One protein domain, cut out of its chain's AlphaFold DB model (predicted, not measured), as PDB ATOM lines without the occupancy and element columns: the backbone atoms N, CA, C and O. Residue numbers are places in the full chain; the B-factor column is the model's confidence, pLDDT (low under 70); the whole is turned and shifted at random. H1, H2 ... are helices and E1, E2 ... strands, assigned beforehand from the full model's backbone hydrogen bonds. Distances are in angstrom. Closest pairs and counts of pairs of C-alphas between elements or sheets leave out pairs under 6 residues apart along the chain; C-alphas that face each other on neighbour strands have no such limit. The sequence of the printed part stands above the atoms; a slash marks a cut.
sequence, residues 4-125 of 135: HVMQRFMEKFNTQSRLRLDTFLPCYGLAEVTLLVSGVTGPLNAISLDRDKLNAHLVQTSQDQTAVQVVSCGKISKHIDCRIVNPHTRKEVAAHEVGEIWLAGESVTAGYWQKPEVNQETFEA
ATOM      1  N   HIS A   4      15.206  23.514  28.549       87.19
ATOM      2  CA  HIS A   4      13.959  23.357  29.311       87.19
ATOM      3  C   HIS A   4      14.169  23.349  30.836       87.19
ATOM      4  O   HIS A   4      13.271  23.718  31.586       87.19
ATOM      5  N   VAL A   5      15.345  22.933  31.327       90.75
ATOM      6  CA  VAL A   5      15.651  22.960  32.769       90.75
ATOM      7  C   VAL A   5      15.789  24.406  33.242       90.75
ATOM      8  O   VAL A   5      15.287  24.753  34.308       90.75
ATOM      9  N   MET A   6      16.412  25.261  32.428       87.56
ATOM     10  CA  MET A   6      16.560  26.689  32.716       87.56
ATOM     11  C   MET A   6      15.203  27.398  32.693       87.56
ATOM     12  O   MET A   6      14.907  28.179  33.591       87.56
ATOM     13  N   GLN A   7      14.347  27.068  31.721       85.94
ATOM     14  CA  GLN A   7      12.974  27.586  31.649       85.94
ATOM     15  C   GLN A   7      12.162  27.206  32.891       85.94
ATOM     16  O   GLN A   7      11.636  28.086  33.566       85.94
ATOM     17  N   ARG A   8      12.152  25.921  33.267       89.62
ATOM     18  CA  ARG A   8      11.445  25.442  34.468       89.62
ATOM     19  C   ARG A   8      11.955  26.079  35.759       89.62
ATOM     20  O   ARG A   8      11.173  26.318  36.677       89.62
ATOM     21  N   PHE A   9      13.259  26.348  35.855       89.56
ATOM     22  CA  PHE A   9      13.815  27.095  36.983       89.56
ATOM     23  C   PHE A   9      13.214  28.505  37.042       89.56
ATOM     24  O   PHE A   9      12.726  28.924  38.090       89.56
ATOM     25  N   MET A  10      13.177  29.214  35.914       87.81
ATOM     26  CA  MET A  10      12.596  30.555  35.858       87.81
ATOM     27  C   MET A  10      11.107  30.563  36.181       87.81
ATOM     28  O   MET A  10      10.685  31.365  37.003       87.81
ATOM     29  N   GLU A  11      10.322  29.654  35.609       87.75
ATOM     30  CA  GLU A  11       8.889  29.525  35.913       87.75
ATOM     31  C   GLU A  11       8.638  29.369  37.416       87.75
ATOM     32  O   GLU A  11       7.712  29.963  37.967       87.75
ATOM     33  N   LYS A  12       9.493  28.599  38.097       88.44
ATOM     34  CA  LYS A  12       9.346  28.320  39.524       88.44
ATOM     35  C   LYS A  12       9.779  29.477  40.423       88.44
ATOM     36  O   LYS A  12       9.153  29.687  41.459       88.44
ATOM     37  N   PHE A  13      10.844  30.195  40.070       85.94
ATOM     38  CA  PHE A  13      11.477  31.156  40.983       85.94
ATOM     39  C   PHE A  13      11.251  32.629  40.611       85.94
ATOM     40  O   PHE A  13      11.353  33.495  41.481       85.94
ATOM     41  N   ASN A  14      10.891  32.945  39.365       82.88
ATOM     42  CA  ASN A  14      10.738  34.327  38.887       82.88
ATOM     43  C   ASN A  14       9.449  35.020  39.377       82.88
ATOM     44  O   ASN A  14       9.306  36.231  39.278       82.88
ATOM     45  N   THR A  15       8.483  34.286  39.932       75.19
ATOM     46  CA  THR A  15       7.231  34.897  40.424       75.19
ATOM     47  C   THR A  15       7.446  35.796  41.647       75.19
ATOM     48  O   THR A  15       6.673  36.725  41.862       75.19
ATOM     49  N   GLN A  16       8.503  35.547  42.431       71.69
ATOM     50  CA  GLN A  16       8.843  36.315  43.639       71.69
ATOM     51  C   GLN A  16      10.224  36.976  43.574       71.69
ATOM     52  O   GLN A  16      10.486  37.941  44.293       71.69
ATOM     53  N   SER A  17      11.118  36.476  42.719       66.06
ATOM     54  CA  SER A  17      12.448  37.043  42.511       66.06
ATOM     55  C   SER A  17      12.480  37.783  41.177       66.06
ATOM     56  O   SER A  17      11.948  37.296  40.193       66.06
ATOM     57  N   ARG A  18      13.126  38.952  41.104       79.38
ATOM     58  CA  ARG A  18      13.317  39.707  39.846       79.38
ATOM     59  C   ARG A  18      14.381  39.061  38.939       79.38
ATOM     60  O   ARG A  18      15.134  39.768  38.272       79.38
ATOM     61  N   LEU A  19      14.505  37.735  38.983       80.88
ATOM     62  CA  LEU A  19      15.475  36.994  38.192       80.88
ATOM     63  C   LEU A  19      15.090  37.094  36.720       80.88
ATOM     64  O   LEU A  19      13.933  36.954  36.339       80.88
ATOM     65  N   ARG A  20      16.077  37.304  35.862       79.31
ATOM     66  CA  ARG A  20      15.868  37.358  34.417       79.31
ATOM     67  C   ARG A  20      16.565  36.171  33.771       79.31
ATOM     68  O   ARG A  20      17.574  35.689  34.274       79.31
ATOM     69  N   LEU A  21      16.051  35.707  32.634       76.69
ATOM     70  CA  LEU A  21      16.674  34.607  31.885       76.69
ATOM     71  C   LEU A  21      18.126  34.918  31.484       76.69
ATOM     72  O   LEU A  21      18.949  34.013  31.410       76.69
ATOM     73  N   ASP A  22      18.451  36.194  31.282       77.94
ATOM     74  CA  ASP A  22      19.805  36.670  30.988       77.94
ATOM     75  C   ASP A  22      20.754  36.683  32.204       77.94
ATOM     76  O   ASP A  22      21.913  37.056  32.070       77.94
ATOM     77  N   THR A  23      20.286  36.270  33.390       84.69
ATOM     78  CA  THR A  23      21.123  36.112  34.594       84.69
ATOM     79  C   THR A  23      21.877  34.782  34.592       84.69
ATOM     80  O   THR A  23      22.865  34.622  35.307       84.69
ATOM     81  N   PHE A  24      21.437  33.810  33.792       87.88
ATOM     82  CA  PHE A  24      22.200  32.585  33.620       87.88
ATOM     83  C   PHE A  24      23.482  32.854  32.839       87.88
ATOM     84  O   PHE A  24      23.448  33.407  31.744       87.88
ATOM     85  N   LEU A  25      24.594  32.338  33.363       90.44
ATOM     86  CA  LEU A  25      25.903  32.394  32.725       90.44
ATOM     87  C   LEU A  25      26.389  30.972  32.411       90.44
ATOM     88  O   LEU A  25      27.242  30.451  33.131       90.44
ATOM     89  N   PRO A  26      25.832  30.287  31.388       92.62
ATOM     90  CA  PRO A  26      26.405  29.035  30.924       92.62
ATOM     91  C   PRO A  26      27.884  29.215  30.595       92.62
ATOM     92  O   PRO A  26      28.280  30.171  29.925       92.62
ATOM     93  N   CYS A  27      28.683  28.266  31.050       95.00
ATOM     94  CA  CYS A  27      30.102  28.197  30.773       95.00
ATOM     95  C   CYS A  27      30.491  26.760  30.433       95.00
ATOM     96  O   CYS A  27      29.764  25.809  30.742       95.00
ATOM     97  N   TYR A  28      31.629  26.620  29.765       96.31
ATOM     98  CA  TYR A  28      32.304  25.344  29.581       96.31
ATOM     99  C   TYR A  28      33.661  25.398  30.269       96.31
ATOM    100  O   TYR A  28      34.328  26.437  30.281       96.31
ATOM    101  N   GLY A  29      34.028  24.280  30.880       96.00
ATOM    102  CA  GLY A  29      35.121  24.207  31.820       96.00
ATOM    103  C   GLY A  29      35.445  22.780  32.227       96.00
ATOM    104  O   GLY A  29      34.558  21.924  32.231       96.00
ATOM    105  N   LEU A  30      36.710  22.539  32.552       96.81
ATOM    106  CA  LEU A  30      37.260  21.238  32.923       96.81
ATOM    107  C   LEU A  30      38.531  21.421  33.764       96.81
ATOM    108  O   LEU A  30      39.150  22.488  33.734       96.81
ATOM    109  N   ALA A  31      38.902  20.388  34.521       96.44
ATOM    110  CA  ALA A  31      40.046  20.431  35.435       96.44
ATOM    111  C   ALA A  31      41.374  20.604  34.682       96.44
ATOM    112  O   ALA A  31      42.285  21.283  35.149       96.44
ATOM    113  N   GLU A  32      41.447  20.035  33.482       96.81
ATOM    114  CA  GLU A  32      42.583  20.071  32.568       96.81
ATOM    115  C   GLU A  32      42.922  21.488  32.101       96.81
ATOM    116  O   GLU A  32      44.051  21.738  31.699       96.81
ATOM    117  N   VAL A  33      41.973  22.426  32.193       95.12
ATOM    118  CA  VAL A  33      42.165  23.845  31.850       95.12
ATOM    119  C   VAL A  33      41.954  24.725  33.084       95.12
ATOM    120  O   VAL A  33      41.482  25.860  33.007       95.12
ATOM    121  N   THR A  34      42.273  24.176  34.261       93.50
ATOM    122  CA  THR A  34      42.056  24.744  35.602       93.50
ATOM    123  C   THR A  34      40.581  24.923  35.972       93.50
ATOM    124  O   THR A  34      40.141  24.397  36.994       93.50
ATOM    125  N   LEU A  35      39.804  25.662  35.174       92.38
ATOM    126  CA  LEU A  35      38.355  25.754  35.338       92.38
ATOM    127  C   LEU A  35      37.628  26.249  34.090       92.38
ATOM    128  O   LEU A  35      36.682  25.600  33.677       92.38
ATOM    129  N   LEU A  36      37.982  27.409  33.527       94.38
ATOM    130  CA  LEU A  36      37.124  28.119  32.568       94.38
ATOM    131  C   LEU A  36      37.705  28.108  31.153       94.38
ATOM    132  O   LEU A  36      38.763  28.678  30.917       94.38
ATOM    133  N   VAL A  37      36.943  27.562  30.204       97.06
ATOM    134  CA  VAL A  37      37.256  27.591  28.767       97.06
ATOM    135  C   VAL A  37      36.442  28.656  28.045       97.06
ATOM    136  O   VAL A  37      36.985  29.465  27.292       97.06
ATOM    137  N   SER A  38      35.130  28.675  28.285       96.50
ATOM    138  CA  SER A  38      34.206  29.603  27.635       96.50
ATOM    139  C   SER A  38      33.112  30.072  28.582       96.50
ATOM    140  O   SER A  38      32.736  29.355  29.510       96.50
ATOM    141  N   GLY A  39      32.562  31.256  28.326       94.06
ATOM    142  CA  GLY A  39      31.447  31.794  29.102       94.06
ATOM    143  C   GLY A  39      30.565  32.747  28.306       94.06
ATOM    144  O   GLY A  39      31.013  33.431  27.380       94.06
ATOM    145  N   VAL A  40      29.281  32.779  28.653       90.12
ATOM    146  CA  VAL A  40      28.316  33.733  28.094       90.12
ATOM    147  C   VAL A  40      28.541  35.123  28.702       90.12
ATOM    148  O   VAL A  40      28.646  35.268  29.915       90.12
ATOM    149  N   THR A  41      28.591  36.157  27.856       81.31
ATOM    150  CA  THR A  41      28.718  37.576  28.258       81.31
ATOM    151  C   THR A  41      27.507  38.427  27.855       81.31
ATOM    152  O   THR A  41      27.555  39.653  27.916       81.31
ATOM    153  N   GLY A  42      26.421  37.786  27.420       80.81
ATOM    154  CA  GLY A  42      25.207  38.426  26.912       80.81
ATOM    155  C   GLY A  42      23.961  37.581  27.192       80.81
ATOM    156  O   GLY A  42      23.997  36.736  28.085       80.81
ATOM    157  N   PRO A  43      22.853  37.782  26.457       81.44
ATOM    158  CA  PRO A  43      21.653  36.983  26.668       81.44
ATOM    159  C   PRO A  43      21.920  35.504  26.378       81.44
ATOM    160  O   PRO A  43      22.760  35.152  25.544       81.44
ATOM    161  N   LEU A  44      21.155  34.642  27.048       84.38
ATOM    162  CA  LEU A  44      21.144  33.213  26.765       84.38
ATOM    163  C   LEU A  44      20.885  32.982  25.272       84.38
ATOM    164  O   LEU A  44      19.892  33.468  24.731       84.38
ATOM    165  N   ASN A  45      21.750  32.206  24.625       87.94
ATOM    166  CA  ASN A  45      21.577  31.811  23.236       87.94
ATOM    167  C   ASN A  45      21.371  30.297  23.150       87.94
ATOM    168  O   ASN A  45      22.156  29.528  23.709       87.94
ATOM    169  N   ALA A  46      20.324  29.878  22.451       91.56
ATOM    170  CA  ALA A  46      20.046  28.484  22.158       91.56
ATOM    171  C   ALA A  46      19.582  28.347  20.709       91.56
ATOM    172  O   ALA A  46      18.847  29.194  20.204       91.56
ATOM    173  N   ILE A  47      19.996  27.262  20.063       94.50
ATOM    174  CA  ILE A  47      19.620  26.930  18.689       94.50
ATOM    175  C   ILE A  47      18.930  25.569  18.659       94.50
ATOM    176  O   ILE A  47      19.267  24.679  19.441       94.50
ATOM    177  N   SER A  48      17.970  25.409  17.755       96.88
ATOM    178  CA  SER A  48      17.321  24.126  17.478       96.88
ATOM    179  C   SER A  48      18.009  23.468  16.291       96.88
ATOM    180  O   SER A  48      18.050  24.047  15.206       96.88
ATOM    181  N   LEU A  49      18.560  22.277  16.502       97.38
ATOM    182  CA  LEU A  49      19.274  21.507  15.488       97.38
ATOM    183  C   LEU A  49      18.463  20.296  15.039       97.38
ATOM    184  O   LEU A  49      17.783  19.657  15.844       97.38
ATOM    185  N   ASP A  50      18.571  19.968  13.758       98.12
ATOM    186  CA  ASP A  50      18.087  18.706  13.217       98.12
ATOM    187  C   ASP A  50      18.780  17.538  13.934       98.12
ATOM    188  O   ASP A  50      20.006  17.499  14.070       98.12
ATOM    189  N   ARG A  51      17.977  16.598  14.435       96.88
ATOM    190  CA  ARG A  51      18.460  15.477  15.241       96.88
ATOM    191  C   ARG A  51      19.318  14.513  14.435       96.88
ATOM    192  O   ARG A  51      20.343  14.061  14.938       96.88
ATOM    193  N   ASP A  52      18.894  14.186  13.222       97.44
ATOM    194  CA  ASP A  52      19.551  13.175  12.402       97.44
ATOM    195  C   ASP A  52      20.846  13.732  11.815       97.44
ATOM    196  O   ASP A  52      21.866  13.043  11.800       97.44
ATOM    197  N   LYS A  53      20.852  15.016  11.437       97.94
ATOM    198  CA  LYS A  53      22.078  15.726  11.051       97.94
ATOM    199  C   LYS A  53      23.058  15.820  12.210       97.94
ATOM    200  O   LYS A  53      24.226  15.501  12.016       97.94
ATOM    201  N   LEU A  54      22.588  16.160  13.411       97.00
ATOM    202  CA  LEU A  54      23.448  16.214  14.593       97.00
ATOM    203  C   LEU A  54      24.054  14.841  14.921       97.00
ATOM    204  O   LEU A  54      25.244  14.759  15.216       97.00
ATOM    205  N   ASN A  55      23.267  13.763  14.816       96.38
ATOM    206  CA  ASN A  55      23.755  12.386  14.972       96.38
ATOM    207  C   ASN A  55      24.785  11.999  13.897       96.38
ATOM    208  O   ASN A  55      25.657  11.175  14.153       96.38
ATOM    209  N   ALA A  56      24.696  12.603  12.713       96.88
ATOM    210  CA  ALA A  56      25.664  12.468  11.630       96.88
ATOM    211  C   ALA A  56      26.819  13.491  11.708       96.88
ATOM    212  O   ALA A  56      27.514  13.689  10.718       96.88
ATOM    213  N   HIS A  57      27.027  14.135  12.862       96.31
ATOM    214  CA  HIS A  57      28.075  15.137  13.103       96.31
ATOM    215  C   HIS A  57      27.973  16.416  12.256       96.31
ATOM    216  O   HIS A  57      28.964  17.113  12.052       96.31
ATOM    217  N   LEU A  58      26.768  16.772  11.811       97.00
ATOM    218  CA  LEU A  58      26.495  17.986  11.045       97.00
ATOM    219  C   LEU A  58      25.600  18.943  11.833       97.00
ATOM    220  O   LEU A  58      24.585  18.560  12.417       97.00
ATOM    221  N   VAL A  59      25.947  20.226  11.811       97.19
ATOM    222  CA  VAL A  59      25.175  21.292  12.449       97.19
ATOM    223  C   VAL A  59      24.239  21.907  11.421       97.19
ATOM    224  O   VAL A  59      24.631  22.740  10.609       97.19
ATOM    225  N   GLN A  60      22.966  21.533  11.493       97.62
ATOM    226  CA  GLN A  60      21.914  22.104  10.661       97.62
ATOM    227  C   GLN A  60      20.740  22.527  11.538       97.62
ATOM    228  O   GLN A  60      20.259  21.744  12.355       97.62
ATOM    229  N   THR A  61      20.271  23.765  11.388       97.50
ATOM    230  CA  THR A  61      19.110  24.255  12.141       97.50
ATOM    231  C   THR A  61      17.822  23.620  11.632       97.50
ATOM    232  O   THR A  61      17.631  23.521  10.420       97.50
ATOM    233  N   SER A  62      16.914  23.263  12.539       97.25
ATOM    234  CA  SER A  62      15.571  22.776  12.202       97.25
ATOM    235  C   SER A  62      14.517  23.398  13.124       97.25
ATOM    236  O   SER A  62      14.802  23.750  14.271       97.25
ATOM    237  N   GLN A  63      13.300  23.550  12.600       95.88
ATOM    238  CA  GLN A  63      12.111  23.976  13.346       95.88
ATOM    239  C   GLN A  63      11.174  22.799  13.669       95.88
ATOM    240  O   GLN A  63      10.095  23.009  14.222       95.88
ATOM    241  N   ASP A  64      11.575  21.570  13.343       95.00
ATOM    242  CA  ASP A  64      10.770  20.378  13.584       95.00
ATOM    243  C   ASP A  64      10.569  20.131  15.080       95.00
ATOM    244  O   ASP A  64      11.425  20.429  15.916       95.00
ATOM    245  N   GLN A  65       9.451  19.499  15.434       92.56
ATOM    246  CA  GLN A  65       9.140  19.169  16.830       92.56
ATOM    247  C   GLN A  65      10.163  18.213  17.465       92.56
ATOM    248  O   GLN A  65      10.299  18.165  18.687       92.56
ATOM    249  N   THR A  66      10.880  17.446  16.644       94.62
ATOM    250  CA  THR A  66      11.907  16.486  17.069       94.62
ATOM    251  C   THR A  66      13.298  17.108  17.207       94.62
ATOM    252  O   THR A  66      14.212  16.418  17.689       94.62
ATOM    253  N   ALA A  67      13.457  18.383  16.823       96.31
ATOM    254  CA  ALA A  67      14.716  19.111  16.868       96.31
ATOM    255  C   ALA A  67      15.311  19.136  18.284       96.31
ATOM    256  O   ALA A  67      14.619  19.125  19.307       96.31
ATOM    257  N   VAL A  68      16.636  19.160  18.345       95.44
ATOM    258  CA  VAL A  68      17.403  19.179  19.587       95.44
ATOM    259  C   VAL A  68      17.796  20.615  19.899       95.44
ATOM    260  O   VAL A  68      18.541  21.236  19.149       95.44
ATOM    261  N   GLN A  69      17.331  21.142  21.032       95.25
ATOM    262  CA  GLN A  69      17.801  22.440  21.514       95.25
ATOM    263  C   GLN A  69      19.183  22.320  22.157       95.25
ATOM    264  O   GLN A  69      19.365  21.590  23.137       95.25
ATOM    265  N   VAL A  70      20.130  23.103  21.647       94.94
ATOM    266  CA  VAL A  70      21.497  23.217  22.158       94.94
ATOM    267  C   VAL A  70      21.708  24.633  22.680       94.94
ATOM    268  O   VAL A  70      21.483  25.608  21.968       94.94
ATOM    269  N   VAL A  71      22.127  24.745  23.941       93.75
ATOM    270  CA  VAL A  71      22.418  26.027  24.597       93.75
ATOM    271  C   VAL A  71      23.896  26.351  24.413       93.75
ATOM    272  O   VAL A  71      24.749  25.508  24.682       93.75
ATOM    273  N   SER A  72      24.197  27.575  23.989       94.12
ATOM    274  CA  SER A  72      25.567  28.067  23.873       94.12
ATOM    275  C   SER A  72      26.240  28.155  25.247       94.12
ATOM    276  O   SER A  72      25.661  28.677  26.200       94.12
ATOM    277  N   CYS A  73      27.491  27.700  25.333       94.88
ATOM    278  CA  CYS A  73      28.390  27.943  26.466       94.88
ATOM    279  C   CYS A  73      29.201  29.247  26.317       94.88
ATOM    280  O   CYS A  73      30.150  29.481  27.067       94.88
ATOM    281  N   GLY A  74      28.829  30.101  25.359       94.38
ATOM    282  CA  GLY A  74      29.385  31.434  25.167       94.38
ATOM    283  C   GLY A  74      30.672  31.480  24.350       94.38
ATOM    284  O   GLY A  74      30.870  30.683  23.437       94.38
ATOM    285  N   LYS A  75      31.510  32.483  24.627       95.00
ATOM    286  CA  LYS A  75      32.739  32.757  23.869       95.00
ATOM    287  C   LYS A  75      33.953  32.182  24.585       95.00
ATOM    288  O   LYS A  75      33.996  32.192  25.814       95.00
ATOM    289  N   ILE A  76      34.925  31.715  23.804       96.50
ATOM    290  CA  ILE A  76      36.220  31.244  24.306       96.50
ATOM    291  C   ILE A  76      36.930  32.385  25.046       96.50
ATOM    292  O   ILE A  76      36.862  33.549  24.633       96.50
ATOM    293  N   SER A  77      37.575  32.053  26.164       94.50
ATOM    294  CA  SER A  77      38.425  32.982  26.908       94.50
ATOM    295  C   SER A  77      39.577  33.484  26.034       94.50
ATOM    296  O   SER A  77      40.141  32.734  25.248       94.50
ATOM    297  N   LYS A  78      39.984  34.747  26.202       92.25
ATOM    298  CA  LYS A  78      41.010  35.390  25.357       92.25
ATOM    299  C   LYS A  78      42.386  34.707  25.381       92.25
ATOM    300  O   LYS A  78      43.192  34.978  24.502       92.25
ATOM    301  N   HIS A  79      42.655  33.881  26.390       91.38
ATOM    302  CA  HIS A  79      43.946  33.220  26.614       91.38
ATOM    303  C   HIS A  79      43.945  31.738  26.223       91.38
ATOM    304  O   HIS A  79      44.907  31.032  26.513       91.38
ATOM    305  N   ILE A  80      42.854  31.258  25.625       96.06
ATOM    306  CA  ILE A  80      42.700  29.864  25.222       96.06
ATOM    307  C   ILE A  80      42.513  29.836  23.714       96.06
ATOM    308  O   ILE A  80      41.583  30.444  23.183       96.06
ATOM    309  N   ASP A  81      43.392  29.108  23.041       96.38
ATOM    310  CA  ASP A  81      43.154  28.672  21.682       96.38
ATOM    311  C   ASP A  81      42.260  27.426  21.706       96.38
ATOM    312  O   ASP A  81      42.500  26.489  22.467       96.38
ATOM    313  N   CYS A  82      41.198  27.435  20.909       96.88
ATOM    314  CA  CYS A  82      40.207  26.371  20.844       96.88
ATOM    315  C   CYS A  82      39.961  26.000  19.387       96.88
ATOM    316  O   CYS A  82      39.660  26.869  18.559       96.88
ATOM    317  N   ARG A  83      40.053  24.705  19.090       97.31
ATOM    318  CA  ARG A  83      39.809  24.128  17.768       97.31
ATOM    319  C   ARG A  83      38.848  22.959  17.861       97.31
ATOM    320  O   ARG A  83      38.797  22.266  18.874       97.31
ATOM    321  N   ILE A  84      38.089  22.755  16.788       97.88
ATOM    322  CA  ILE A  84      37.206  21.602  16.637       97.88
ATOM    323  C   ILE A  84      37.876  20.652  15.649       97.88
ATOM    324  O   ILE A  84      38.108  21.014  14.497       97.88
ATOM    325  N   VAL A  85      38.236  19.461  16.113       97.62
ATOM    326  CA  VAL A  85      39.162  18.552  15.429       97.62
ATOM    327  C   VAL A  85      38.507  17.190  15.242       97.62
ATOM    328  O   VAL A  85      37.775  16.709  16.105       97.62
ATOM    329  N   ASN A  86      38.761  16.534  14.114       96.25
ATOM    330  CA  ASN A  86      38.453  15.116  13.977       96.25
ATOM    331  C   ASN A  86      39.577  14.299  14.644       96.25
ATOM    332  O   ASN A  86      40.703  14.325  14.138       96.25
ATOM    333  N   PRO A  87      39.305  13.546  15.726       93.25
ATOM    334  CA  PRO A  87      40.345  12.857  16.497       93.25
ATOM    335  C   PRO A  87      41.124  11.816  15.690       93.25
ATOM    336  O   PRO A  87      42.299  11.576  15.950       93.25
ATOM    337  N   HIS A  88      40.495  11.207  14.681       93.25
ATOM    338  CA  HIS A  88      41.115  10.148  13.885       93.25
ATOM    339  C   HIS A  88      42.084  10.705  12.841       93.25
ATOM    340  O   HIS A  88      43.115  10.100  12.558       93.25
ATOM    341  N   THR A  89      41.750  11.851  12.241       94.50
ATOM    342  CA  THR A  89      42.583  12.482  11.206       94.50
ATOM    343  C   THR A  89      43.507  13.557  11.765       94.50
ATOM    344  O   THR A  89      44.456  13.945  11.085       94.50
ATOM    345  N   ARG A  90      43.232  14.035  12.987       95.50
ATOM    346  CA  ARG A  90      43.873  15.186  13.639       95.50
ATOM    347  C   ARG A  90      43.812  16.465  12.804       95.50
ATOM    348  O   ARG A  90      44.712  17.291  12.872       95.50
ATOM    349  N   LYS A  91      42.772  16.624  11.988       96.38
ATOM    350  CA  LYS A  91      42.535  17.831  11.184       96.38
ATOM    351  C   LYS A  91      41.361  18.614  11.749       96.38
ATOM    352  O   LYS A  91      40.414  18.010  12.256       96.38
ATOM    353  N   GLU A  92      41.421  19.937  11.641       96.88
ATOM    354  CA  GLU A  92      40.266  20.781  11.945       96.88
ATOM    355  C   GLU A  92      39.083  20.395  11.051       96.88
ATOM    356  O   GLU A  92      39.251  20.117   9.860       96.88
ATOM    357  N   VAL A  93      37.894  20.332  11.646       96.88
ATOM    358  CA  VAL A  93      36.655  20.066  10.905       96.88
ATOM    359  C   VAL A  93      36.159  21.340  10.230       96.88
ATOM    360  O   VAL A  93      36.523  22.453  10.622       96.88
ATOM    361  N   ALA A  94      35.310  21.196   9.213       96.00
ATOM    362  CA  ALA A  94      34.752  22.358   8.540       96.00
ATOM    363  C   ALA A  94      33.765  23.116   9.445       96.00
ATOM    364  O   ALA A  94      33.229  22.601  10.432       96.00
ATOM    365  N   ALA A  95      33.483  24.370   9.085       95.31
ATOM    366  CA  ALA A  95      32.410  25.117   9.728       95.31
ATOM    367  C   ALA A  95      31.094  24.325   9.644       95.31
ATOM    368  O   ALA A  95      30.754  23.788   8.592       95.31
ATOM    369  N   HIS A  96      30.339  24.314  10.743       95.69
ATOM    370  CA  HIS A  96      29.093  23.551  10.886       95.69
ATOM    371  C   HIS A  96      29.255  22.023  10.929       95.69
ATOM    372  O   HIS A  96      28.283  21.299  10.720       95.69
ATOM    373  N   GLU A  97      30.434  21.527  11.295       97.38
ATOM    374  CA  GLU A  97      30.656  20.120  11.638       97.38
ATOM    375  C   GLU A  97      30.938  19.953  13.136       97.38
ATOM    376  O   GLU A  97      31.429  20.859  13.815       97.38
ATOM    377  N   VAL A  98      30.589  18.787  13.674       97.69
ATOM    378  CA  VAL A  98      30.850  18.418  15.067       97.69
ATOM    379  C   VAL A  98      32.144  17.615  15.133       97.69
ATOM    380  O   VAL A  98      32.285  16.604  14.450       97.69
ATOM    381  N   GLY A  99      33.054  18.024  16.011       97.50
ATOM    382  CA  GLY A  99      34.295  17.313  16.300       97.50
ATOM    383  C   GLY A  99      34.656  17.382  17.780       97.50
ATOM    384  O   GLY A  99      33.878  17.855  18.611       97.50
ATOM    385  N   GLU A 100      35.845  16.894  18.100       97.69
ATOM    386  CA  GLU A 100      36.431  16.986  19.429       97.69
ATOM    387  C   GLU A 100      36.956  18.402  19.693       97.69
ATOM    388  O   GLU A 100      37.466  19.065  18.792       97.69
ATOM    389  N   ILE A 101      36.819  18.880  20.929       97.69
ATOM    390  CA  ILE A 101      37.317  20.194  21.346       97.69
ATOM    391  C   ILE A 101      38.767  20.032  21.798       97.69
ATOM    392  O   ILE A 101      39.018  19.393  22.818       97.69
ATOM    393  N   TRP A 102      39.708  20.626  21.068       97.75
ATOM    394  CA  TRP A 102      41.120  20.684  21.450       97.75
ATOM    395  C   TRP A 102      41.477  22.090  21.909       97.75
ATOM    396  O   TRP A 102      41.055  23.079  21.304       97.75
ATOM    397  N   LEU A 103      42.232  22.171  23.003       97.44
ATOM    398  CA  LEU A 103      42.501  23.411  23.721       97.44
ATOM    399  C   LEU A 103      44.004  23.582  23.934       97.44
ATOM    400  O   LEU A 103      44.679  22.645  24.351       97.44
ATOM    401  N   ALA A 104      44.505  24.794  23.712       96.44
ATOM    402  CA  ALA A 104      45.875  25.185  24.023       96.44
ATOM    403  C   ALA A 104      45.891  26.544  24.732       96.44
ATOM    404  O   ALA A 104      45.063  27.411  24.463       96.44
ATOM    405  N   GLY A 105      46.828  26.746  25.655       95.06
ATOM    406  CA  GLY A 105      46.977  28.007  26.380       95.06
ATOM    407  C   GLY A 105      47.584  27.822  27.766       95.06
ATOM    408  O   GLY A 105      47.724  26.706  28.257       95.06
ATOM    409  N   GLU A 106      47.912  28.933  28.424       93.81
ATOM    410  CA  GLU A 106      48.630  28.936  29.712       93.81
ATOM    411  C   GLU A 106      47.847  28.288  30.865       93.81
ATOM    412  O   GLU A 106      48.428  27.908  31.875       93.81
ATOM    413  N   SER A 107      46.521  28.175  30.742       94.25
ATOM    414  CA  SER A 107      45.666  27.551  31.762       94.25
ATOM    415  C   SER A 107      45.573  26.026  31.648       94.25
ATOM    416  O   SER A 107      44.953  25.406  32.516       94.25
ATOM    417  N   VAL A 108      46.145  25.430  30.594       96.38
ATOM    418  CA  VAL A 108      46.195  23.975  30.414       96.38
ATOM    419  C   VAL A 108      47.202  23.377  31.397       96.38
ATOM    420  O   VAL A 108      48.308  23.885  31.568       96.38
ATOM    421  N   THR A 109      46.804  22.305  32.079       96.12
ATOM    422  CA  THR A 109      47.658  21.602  33.043       96.12
ATOM    423  C   THR A 109      48.894  20.992  32.376       96.12
ATOM    424  O   THR A 109      48.866  20.607  31.212       96.12
ATOM    425  N   ALA A 110      49.966  20.813  33.151       94.19
ATOM    426  CA  ALA A 110      51.146  20.053  32.726       94.19
ATOM    427  C   ALA A 110      50.883  18.537  32.603       94.19
ATOM    428  O   ALA A 110      51.736  17.791  32.129       94.19
ATOM    429  N   GLY A 111      49.723  18.076  33.073       96.31
ATOM    430  CA  GLY A 111      49.241  16.716  32.890       96.31
ATOM    431  C   GLY A 111      48.751  16.063  34.175       96.31
ATOM    432  O   GLY A 111      48.747  16.649  35.261       96.31
ATOM    433  N   TYR A 112      48.324  14.814  34.056       97.69
ATOM    434  CA  TYR A 112      47.946  13.979  35.182       97.69
ATOM    435  C   TYR A 112      49.177  13.460  35.928       97.69
ATOM    436  O   TYR A 112      50.202  13.092  35.343       97.69
ATOM    437  N   TRP A 113      49.055  13.379  37.251       97.50
ATOM    438  CA  TRP A 113      50.108  12.869  38.121       97.50
ATOM    439  C   TRP A 113      50.464  11.414  37.791       97.50
ATOM    440  O   TRP A 113      49.588  10.550  37.798       97.50
ATOM    441  N   GLN A 114      51.752  11.146  37.546       96.69
ATOM    442  CA  GLN A 114      52.303   9.804  37.286       96.69
ATOM    443  C   GLN A 114      51.621   9.033  36.138       96.69
ATOM    444  O   GLN A 114      51.556   7.805  36.168       96.69
ATOM    445  N   LYS A 115      51.135   9.730  35.103       97.25
ATOM    446  CA  LYS A 115      50.549   9.097  33.908       97.25
ATOM    447  C   LYS A 115      51.194   9.598  32.608       97.25
ATOM    448  O   LYS A 115      50.523  10.265  31.829       97.25
ATOM    449  N   PRO A 116      52.481   9.301  32.358       96.06
ATOM    450  CA  PRO A 116      53.206   9.840  31.204       96.06
ATOM    451  C   PRO A 116      52.566   9.475  29.855       96.06
ATOM    452  O   PRO A 116      52.421  10.350  29.014       96.06
ATOM    453  N   GLU A 117      52.119   8.229  29.674       96.12
ATOM    454  CA  GLU A 117      51.488   7.770  28.422       96.12
ATOM    455  C   GLU A 117      50.175   8.519  28.140       96.12
ATOM    456  O   GLU A 117      49.992   9.086  27.068       96.12
ATOM    457  N   VAL A 118      49.301   8.626  29.149       95.94
ATOM    458  CA  VAL A 118      48.042   9.386  29.033       95.94
ATOM    459  C   VAL A 118      48.319  10.868  28.791       95.94
ATOM    460  O   VAL A 118      47.590  11.520  28.047       95.94
ATOM    461  N   ASN A 119      49.368  11.413  29.413       96.31
ATOM    462  CA  ASN A 119      49.716  12.815  29.241       96.31
ATOM    463  C   ASN A 119      50.187  13.114  27.821       96.31
ATOM    464  O   ASN A 119      49.783  14.130  27.265       96.31
ATOM    465  N   GLN A 120      50.978  12.217  27.231       94.38
ATOM    466  CA  GLN A 120      51.405  12.333  25.843       94.38
ATOM    467  C   GLN A 120      50.202  12.320  24.890       94.38
ATOM    468  O   GLN A 120      50.101  13.164  24.005       94.38
ATOM    469  N   GLU A 121      49.250  11.410  25.098       92.44
ATOM    470  CA  GLU A 121      48.042  11.339  24.266       92.44
ATOM    471  C   GLU A 121      47.120  12.559  24.442       92.44
ATOM    472  O   GLU A 121      46.534  13.027  23.470       92.44
ATOM    473  N   THR A 122      46.997  13.084  25.667       93.62
ATOM    474  CA  THR A 122      45.996  14.113  26.009       93.62
ATOM    475  C   THR A 122      46.509  15.545  25.843       93.62
ATOM    476  O   THR A 122      45.769  16.410  25.383       93.62
ATOM    477  N   PHE A 123      47.756  15.822  26.238       95.31
ATOM    478  CA  PHE A 123      48.296  17.186  26.346       95.31
ATOM    479  C   PHE A 123      49.368  17.513  25.299       95.31
ATOM    480  O   PHE A 123      49.713  18.681  25.142       95.31
ATOM    481  N   GLU A 124      49.873  16.519  24.561       93.38
ATOM    482  CA  GLU A 124      50.859  16.715  23.483       93.38
ATOM    483  C   GLU A 124      50.264  16.456  22.084       93.38
ATOM    484  O   GLU A 124      50.982  16.331  21.090       93.38
ATOM    485  N   ALA A 125      48.934  16.390  21.983       92.81
ATOM    486  CA  ALA A 125      48.235  16.220  20.718       92.81
ATOM    487  C   ALA A 125      48.484  17.410  19.770       92.81
ATOM    488  O   ALA A 125      48.490  18.570  20.181       92.81
TER     489      ALA A 125
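Overview. This is residues 4 to 125 of the 135 residues of the protein "AMP-binding protein" of Escherichia coli (UniProt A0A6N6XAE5). An open frame with little regular structure: two separate two-strand antiparallel ladders, E1 with E2 and hairpin E3 with E4, H1 and H3 at opposite ends. Residues 11 to 18 and 113 to 118 stick out. The 122 printed residues run H1, E1, H2, E2, E3, E4, H3, class mixed, 44 in named elements. It is loose, radius of gyration of the C-alphas 17.7 A, spanning 53 by 34 by 24 A.

Arrangement. H1, residues 4 to 13, and H3, residues 116 to 123, are apart. E1, residues 46 to 49, neighbours E2, residues 68 to 71; N 47 and O 70, 2.9 A, are within hydrogen-bond range. A tight link joins E1 to H2, residues 51 to 55. E3, residues 80 to 86, and E4, residues 100 to 105, form a hairpin; N 83 and O 102, 2.9 A, are within range. E2 and E3 are apart. Every helix O i to N i+4 pair is within range.

Along the chain. H1 begins at C-alpha 4 (13.959, 23.357, 29.311); E3 measures 19.0 A; H3 ends at C-alpha 123 (48.296, 17.186, 26.346).

Size, cuts and confidence. The printed part has no cut. Links H1 to E1, H2 to E2 and E3 to E4 are long. Residue 17 is under 70 in pLDDT.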